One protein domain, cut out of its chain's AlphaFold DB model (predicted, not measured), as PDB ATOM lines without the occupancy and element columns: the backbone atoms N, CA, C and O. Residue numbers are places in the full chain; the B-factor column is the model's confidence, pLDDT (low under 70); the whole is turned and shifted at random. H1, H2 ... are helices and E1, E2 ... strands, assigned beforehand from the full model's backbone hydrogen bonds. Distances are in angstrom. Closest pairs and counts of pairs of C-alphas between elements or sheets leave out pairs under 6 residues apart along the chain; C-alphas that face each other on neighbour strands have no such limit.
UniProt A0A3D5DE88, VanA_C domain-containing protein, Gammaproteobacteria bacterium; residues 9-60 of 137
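What this domain is: This is residues 9 to 60 of the 137 residues of the protein "VanA_C domain-containing protein" of Gammaproteobacteria bacterium (UniProt A0A3D5DE88). With little regular structure, this is a thin rod built round one small hairpin, E1 and E2; residues 9 to 17 stick out at one end, and the one short helix, H1, sits beyond the hairpin's turn at the other. Residues 32 to 46, with no named element, fold back beside the hairpin to reach H1. The printed part has 52 residues, with E1, E2 and H1 in that order; the class is mixed, with 14 residues in named elements. It is extended, radius of gyration of the C-alphas 16.1 A, spanning 52 by 22 by 19 A.

Where its parts are: E1, residues 20 to 24, begins at C-alpha 20 (-42.941, 2.385, -35.747); E2 is residues 27 to 31. Each spans 13.1 A. H1, residues 47 to 50, spans 5.4 A and ends at C-alpha 50 (-45.783, 13.257, -17.242).

How they stand to each other: E1 and E2 are antiparallel at 158 degrees; N 29 and O 22 are 2.8 A apart, within hydrogen-bond range. H1 is too short for an O i to N i+4 pair; its one O i to N i+3 pair is within range. E1 and H1 are only just apart, closest 8.4 A.

The domain as a whole: The C-alphas of Lys 9 and Arg 53 are farthest apart, 52.8 A. The printed part has no cut; the link E2 to H1 is long. No printed residue is under 70 in pLDDT.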
ATOM      1  N   LYS A   9     -40.326  11.557 -61.933       82.06
ATOM      2  CA  LYS A   9     -40.578  10.248 -61.304       82.06
ATOM      3  C   LYS A   9     -39.501   9.900 -60.276       82.06
ATOM      4  O   LYS A   9     -38.315   9.855 -60.595       82.06
ATOM      5  N   ILE A  10     -39.929   9.585 -59.055       83.12
ATOM      6  CA  ILE A  10     -39.063   9.050 -58.000       83.12
ATOM      7  C   ILE A  10     -38.809   7.557 -58.286       83.12
ATOM      8  O   ILE A  10     -39.773   6.816 -58.494       83.12
ATOM      9  N   PRO A  11     -37.548   7.081 -58.307       87.75
ATOM     10  CA  PRO A  11     -37.253   5.661 -58.492       87.75
ATOM     11  C   PRO A  11     -37.899   4.792 -57.406       87.75
ATOM     12  O   PRO A  11     -37.789   5.097 -56.223       87.75
ATOM     13  N   ASN A  12     -38.491   3.650 -57.775       86.69
ATOM     14  CA  ASN A  12     -39.159   2.752 -56.813       86.69
ATOM     15  C   ASN A  12     -38.256   2.283 -55.659       86.69
ATOM     16  O   ASN A  12     -38.753   1.996 -54.574       86.69
ATOM     17  N   ARG A  13     -36.939   2.211 -55.894       89.94
ATOM     18  CA  ARG A  13     -35.926   1.806 -54.906       89.94
ATOM     19  C   ARG A  13     -35.427   2.950 -54.020       89.94
ATOM     20  O   ARG A  13     -34.654   2.690 -53.108       89.94
ATOM     21  N   ALA A  14     -35.835   4.192 -54.276       90.81
ATOM     22  CA  ALA A  14     -35.505   5.341 -53.436       90.81
ATOM     23  C   ALA A  14     -36.402   5.346 -52.186       90.81
ATOM     24  O   ALA A  14     -37.286   6.187 -52.036       90.81
ATOM     25  N   ARG A  15     -36.224   4.335 -51.334       90.44
ATOM     26  CA  ARG A  15     -36.960   4.127 -50.085       90.44
ATOM     27  C   ARG A  15     -35.979   3.685 -49.003       90.44
ATOM     28  O   ARG A  15     -35.035   2.955 -49.296       90.44
ATOM     29  N   THR A  16     -36.223   4.108 -47.772       92.88
ATOM     30  CA  THR A  16     -35.489   3.671 -46.579       92.88
ATOM     31  C   THR A  16     -36.386   2.795 -45.716       92.88
ATOM     32  O   THR A  16     -37.610   2.831 -45.850       92.88
ATOM     33  N   HIS A  17     -35.780   2.007 -44.829       91.38
ATOM     34  CA  HIS A  17     -36.532   1.329 -43.781       91.38
ATOM     35  C   HIS A  17     -37.169   2.370 -42.848       91.38
ATOM     36  O   HIS A  17     -36.542   3.389 -42.551       91.38
ATOM     37  N   ALA A  18     -38.399   2.116 -42.409       93.19
ATOM     38  CA  ALA A  18     -39.109   2.936 -41.436       93.19
ATOM     39  C   ALA A  18     -39.466   2.066 -40.230       93.19
ATOM     40  O   ALA A  18     -39.809   0.898 -40.396       93.19
ATOM     41  N   PHE A  19     -39.375   2.642 -39.035       96.75
ATOM     42  CA  PHE A  19     -39.738   1.989 -37.782       96.75
ATOM     43  C   PHE A  19     -41.010   2.622 -37.225       96.75
ATOM     44  O   PHE A  19     -41.241   3.817 -37.432       96.75
ATOM     45  N   THR A  20     -41.820   1.836 -36.515       97.75
ATOM     46  CA  THR A  20     -42.941   2.385 -35.747       97.75
ATOM     47  C   THR A  20     -42.373   3.133 -34.547       97.75
ATOM     48  O   THR A  20     -41.581   2.571 -33.789       97.75
ATOM     49  N   LEU A  21     -42.752   4.402 -34.401       97.94
ATOM     50  CA  LEU A  21     -42.309   5.276 -33.321       97.94
ATOM     51  C   LEU A  21     -43.521   5.928 -32.661       97.94
ATOM     52  O   LEU A  21     -44.430   6.382 -33.359       97.94
ATOM     53  N   ILE A  22     -43.519   5.975 -31.331       98.00
ATOM     54  CA  ILE A  22     -44.568   6.585 -30.511       98.00
ATOM     55  C   ILE A  22     -43.914   7.488 -29.470       98.00
ATOM     56  O   ILE A  22     -42.949   7.096 -28.821       98.00
ATOM     57  N   GLU A  23     -44.452   8.691 -29.307       97.12
ATOM     58  CA  GLU A  23     -44.071   9.620 -28.245       97.12
ATOM     59  C   GLU A  23     -45.129   9.563 -27.139       97.12
ATOM     60  O   GLU A  23     -46.302   9.846 -27.382       97.12
ATOM     61  N   THR A  24     -44.731   9.128 -25.944       95.62
ATOM     62  CA  THR A  24     -45.589   9.080 -24.751       95.62
ATOM     63  C   THR A  24     -44.726   9.004 -23.492       95.62
ATOM     64  O   THR A  24     -43.596   8.516 -23.544       95.62
ATOM     65  N   HIS A  25     -45.259   9.460 -22.354       94.50
ATOM     66  CA  HIS A  25     -44.571   9.451 -21.053       94.50
ATOM     67  C   HIS A  25     -43.217  10.187 -21.067       94.50
ATOM     68  O   HIS A  25     -42.244   9.699 -20.498       94.50
ATOM     69  N   GLU A  26     -43.145  11.332 -21.759       93.38
ATOM     70  CA  GLU A  26     -41.912  12.125 -21.941       93.38
ATOM     71  C   GLU A  26     -40.758  11.349 -22.620       93.38
ATOM     72  O   GLU A  26     -39.582  11.690 -22.478       93.38
ATOM     73  N   MET A  27     -41.077  10.284 -23.370       95.25
ATOM     74  CA  MET A  27     -40.112   9.400 -24.030       95.25
ATOM     75  C   MET A  27     -40.510   9.070 -25.474       95.25
ATOM     76  O   MET A  27     -41.685   9.069 -25.846       95.25
ATOM     77  N   LEU A  28     -39.503   8.731 -26.288       96.56
ATOM     78  CA  LEU A  28     -39.676   8.200 -27.641       96.56
ATOM     79  C   LEU A  28     -39.485   6.677 -27.630       96.56
ATOM     80  O   LEU A  28     -38.388   6.184 -27.371       96.56
ATOM     81  N   TRP A  29     -40.540   5.943 -27.966       97.69
ATOM     82  CA  TRP A  29     -40.556   4.486 -28.068       97.69
ATOM     83  C   TRP A  29     -40.418   4.060 -29.522       97.69
ATOM     84  O   TRP A  29     -41.157   4.542 -30.380       97.69
ATOM     85  N   ILE A  30     -39.488   3.149 -29.809       98.06
ATOM     86  CA  ILE A  30     -39.236   2.643 -31.164       98.06
ATOM     87  C   ILE A  30     -39.413   1.127 -31.174       98.06
ATOM     88  O   ILE A  30     -38.724   0.414 -30.448       98.06
ATOM     89  N   TRP A  31     -40.285   0.629 -32.050       98.00
ATOM     90  CA  TRP A  31     -40.415  -0.800 -32.315       98.00
ATOM     91  C   TRP A  31     -39.520  -1.209 -33.483       98.00
ATOM     92  O   TRP A  31     -39.713  -0.776 -34.622       98.00
ATOM     93  N   MET A  32     -38.537  -2.063 -33.200       97.19
ATOM     94  CA  MET A  32     -37.560  -2.530 -34.191       97.19
ATOM     95  C   MET A  32     -37.959  -3.842 -34.890       97.19
ATOM     96  O   MET A  32     -37.249  -4.276 -35.796       97.19
ATOM     97  N   GLY A  33     -39.058  -4.478 -34.467       96.38
ATOM     98  CA  GLY A  33     -39.576  -5.726 -35.039       96.38
ATOM     99  C   GLY A  33     -40.502  -5.517 -36.243       96.38
ATOM    100  O   GLY A  33     -40.455  -4.485 -36.911       96.38
ATOM    101  N   ASP A  34     -41.371  -6.498 -36.512       95.81
ATOM    102  CA  ASP A  34     -42.409  -6.380 -37.547       95.81
ATOM    103  C   ASP A  34     -43.377  -5.234 -37.189       95.81
ATOM    104  O   ASP A  34     -44.001  -5.295 -36.124       95.81
ATOM    105  N   PRO A  35     -43.537  -4.202 -38.041       95.44
ATOM    106  CA  PRO A  35     -44.455  -3.095 -37.786       95.44
ATOM    107  C   PRO A  35     -45.913  -3.517 -37.565       95.44
ATOM    108  O   PRO A  35     -46.643  -2.786 -36.903       95.44
ATOM    109  N   GLN A  36     -46.352  -4.667 -38.093       96.00
ATOM    110  CA  GLN A  36     -47.714  -5.182 -37.875       96.00
ATOM    111  C   GLN A  36     -47.936  -5.707 -36.452       96.00
ATOM    112  O   GLN A  36     -49.079  -5.821 -36.024       96.00
ATOM    113  N   MET A  37     -46.852  -6.008 -35.734       96.62
ATOM    114  CA  MET A  37     -46.867  -6.476 -34.347       96.62
ATOM    115  C   MET A  37     -46.655  -5.338 -33.339       96.62
ATOM    116  O   MET A  37     -46.644  -5.592 -32.143       96.62
ATOM    117  N   ALA A  38     -46.444  -4.102 -33.802       97.19
ATOM    118  CA  ALA A  38     -46.230  -2.962 -32.922       97.19
ATOM    119  C   ALA A  38     -47.560  -2.534 -32.279       97.19
ATOM    120  O   ALA A  38     -48.306  -1.748 -32.866       97.19
ATOM    121  N   ASP A  39     -47.851  -3.052 -31.086       96.62
ATOM    122  CA  ASP A  39     -49.024  -2.678 -30.296       96.62
ATOM    123  C   ASP A  39     -48.664  -1.567 -29.285       96.62
ATOM    124  O   ASP A  39     -47.906  -1.808 -28.344       96.62
ATOM    125  N   PRO A  40     -49.207  -0.340 -29.434       96.31
ATOM    126  CA  PRO A  40     -48.984   0.751 -28.484       96.31
ATOM    127  C   PRO A  40     -49.381   0.424 -27.040       96.31
ATOM    128  O   PRO A  40     -48.853   1.038 -26.117       96.31
ATOM    129  N   SER A  41     -50.326  -0.499 -26.837       95.69
ATOM    130  CA  SER A  41     -50.814  -0.867 -25.506       95.69
ATOM    131  C   SER A  41     -49.836  -1.737 -24.711       95.69
ATOM    132  O   SER A  41     -50.012  -1.889 -23.505       95.69
ATOM    133  N   GLU A  42     -48.785  -2.257 -25.356       94.94
ATOM    134  CA  GLU A  42     -47.704  -3.003 -24.701       94.94
ATOM    135  C   GLU A  42     -46.583  -2.098 -24.153       94.94
ATOM    136  O   GLU A  42     -45.680  -2.586 -23.471       94.94
ATOM    137  N   ILE A  43     -46.619  -0.784 -24.420       96.06
ATOM    138  CA  ILE A  43     -45.670   0.171 -23.828       96.06
ATOM    139  C   ILE A  43     -45.878   0.196 -22.302       96.06
ATOM    140  O   ILE A  43     -47.012   0.389 -21.855       96.06
ATOM    141  N   PRO A  44     -44.820   0.031 -21.480       94.75
ATOM    142  CA  PRO A  44     -44.965   0.091 -20.030       94.75
ATOM    143  C   PRO A  44     -45.477   1.455 -19.554       94.75
ATOM    144  O   PRO A  44     -45.078   2.498 -20.074       94.75
ATOM    145  N   ASP A  45     -46.332   1.444 -18.531       94.81
ATOM    146  CA  ASP A  45     -46.898   2.664 -17.958       94.81
ATOM    147  C   ASP A  45     -45.832   3.459 -17.188       94.81
ATOM    148  O   ASP A  45     -45.404   3.077 -16.098       94.81
ATOM    149  N   PHE A  46     -45.432   4.590 -17.767       95.38
ATOM    150  CA  PHE A  46     -44.557   5.590 -17.153       95.38
ATOM    151  C   PHE A  46     -45.276   6.936 -16.974       95.38
ATOM    152  O   PHE A  46     -44.650   7.996 -16.981       95.38
ATOM    153  N   SER A  47     -46.601   6.923 -16.804       94.50
ATOM    154  CA  SER A  47     -47.422   8.135 -16.655       94.50
ATOM    155  C   SER A  47     -46.997   9.044 -15.498       94.50
ATOM    156  O   SER A  47     -47.221  10.252 -15.574       94.50
ATOM    157  N   CYS A  48     -46.315   8.504 -14.480       92.62
ATOM    158  CA  CYS A  48     -45.731   9.287 -13.390       92.62
ATOM    159  C   CYS A  48     -44.701  10.326 -13.860       92.62
ATOM    160  O   CYS A  48     -44.525  11.331 -13.179       92.62
ATOM    161  N   GLN A  49     -44.061  10.122 -15.017       93.44
ATOM    162  CA  GLN A  49     -43.081  11.060 -15.574       93.44
ATOM    163  C   GLN A  49     -43.724  12.297 -16.211       93.44
ATOM    164  O   GLN A  49     -43.079  13.339 -16.303       93.44
ATOM    165  N   SER A  50     -44.983  12.182 -16.636       91.88
ATOM    166  CA  SER A  50     -45.783  13.257 -17.242       91.88
ATOM    167  C   SER A  50     -46.799  13.865 -16.265       91.88
ATOM    168  O   SER A  50     -47.730  14.552 -16.678       91.88
ATOM    169  N   ASP A  51     -46.694  13.546 -14.976       93.88
ATOM    170  CA  ASP A  51     -47.607  14.027 -13.944       93.88
ATOM    171  C   ASP A  51     -47.102  15.346 -13.349       93.88
ATOM    172  O   ASP A  51     -46.069  15.378 -12.684       93.88
ATOM    173  N   ASP A  52     -47.876  16.422 -13.519       92.62
ATOM    174  CA  ASP A  52     -47.542  17.781 -13.062       92.62
ATOM    175  C   ASP A  52     -47.284  17.900 -11.546       92.62
ATOM    176  O   ASP A  52     -46.774  18.917 -11.067       92.62
ATOM    177  N   ARG A  53     -47.645  16.882 -10.755       95.31
ATOM    178  CA  ARG A  53     -47.345  16.824  -9.316       95.31
ATOM    179  C   ARG A  53     -45.864  16.576  -9.031       95.31
ATOM    180  O   ARG A  53     -45.427  16.871  -7.916       95.31
ATOM    181  N   PHE A  54     -45.111  16.040  -9.989       89.56
ATOM    182  CA  PHE A  54     -43.715  15.657  -9.812       89.56
ATOM    183  C   PHE A  54     -42.814  16.391 -10.812       89.56
ATOM    184  O   PHE A  54     -43.075  16.381 -12.011       89.56
ATOM    185  N   PRO A  55     -41.724  17.031 -10.355       89.50
ATOM    186  CA  PRO A  55     -40.711  17.527 -11.272       89.50
ATOM    187  C   PRO A  55     -39.920  16.351 -11.858       89.50
ATOM    188  O   PRO A  55     -39.321  15.571 -11.115       89.50
ATOM    189  N   THR A  56     -39.863  16.270 -13.184       89.50
ATOM    190  CA  THR A  56     -39.113  15.233 -13.907       89.50
ATOM    191  C   THR A  56     -37.754  15.766 -14.357       89.50
ATOM    192  O   THR A  56     -37.645  16.866 -14.902       89.50
ATOM    193  N   VAL A  57     -36.697  14.980 -14.133       89.62
ATOM    194  CA  VAL A  57     -35.344  15.268 -14.628       89.62
ATOM    195  C   VAL A  57     -34.958  14.196 -15.638       89.62
ATOM    196  O   VAL A  57     -34.920  13.014 -15.307       89.62
ATOM    197  N   CYS A  58     -34.633  14.623 -16.855       89.75
ATOM    198  CA  CYS A  58     -34.239  13.731 -17.942       89.75
ATOM    199  C   CYS A  58     -32.726  13.782 -18.175       89.75
ATOM    200  O   CYS A  58     -32.093  14.833 -18.063       89.75
ATOM    201  N   GLY A  59     -32.146  12.646 -18.551       91.44
ATOM    202  CA  GLY A  59     -30.730  12.531 -18.874       91.44
ATOM    203  C   GLY A  59     -30.416  11.213 -19.568       91.44
ATOM    204  O   GLY A  59     -31.223  10.288 -19.567       91.44
ATOM    205  N   VAL A  60     -29.229  11.138 -20.167       94.44
ATOM    206  CA  VAL A  60     -28.711   9.925 -20.807       94.44
ATOM    207  C   VAL A  60     -27.341   9.627 -20.223       94.44
ATOM    208  O   VAL A  60     -26.490  10.514 -20.148       94.44
TER     209      VAL A  60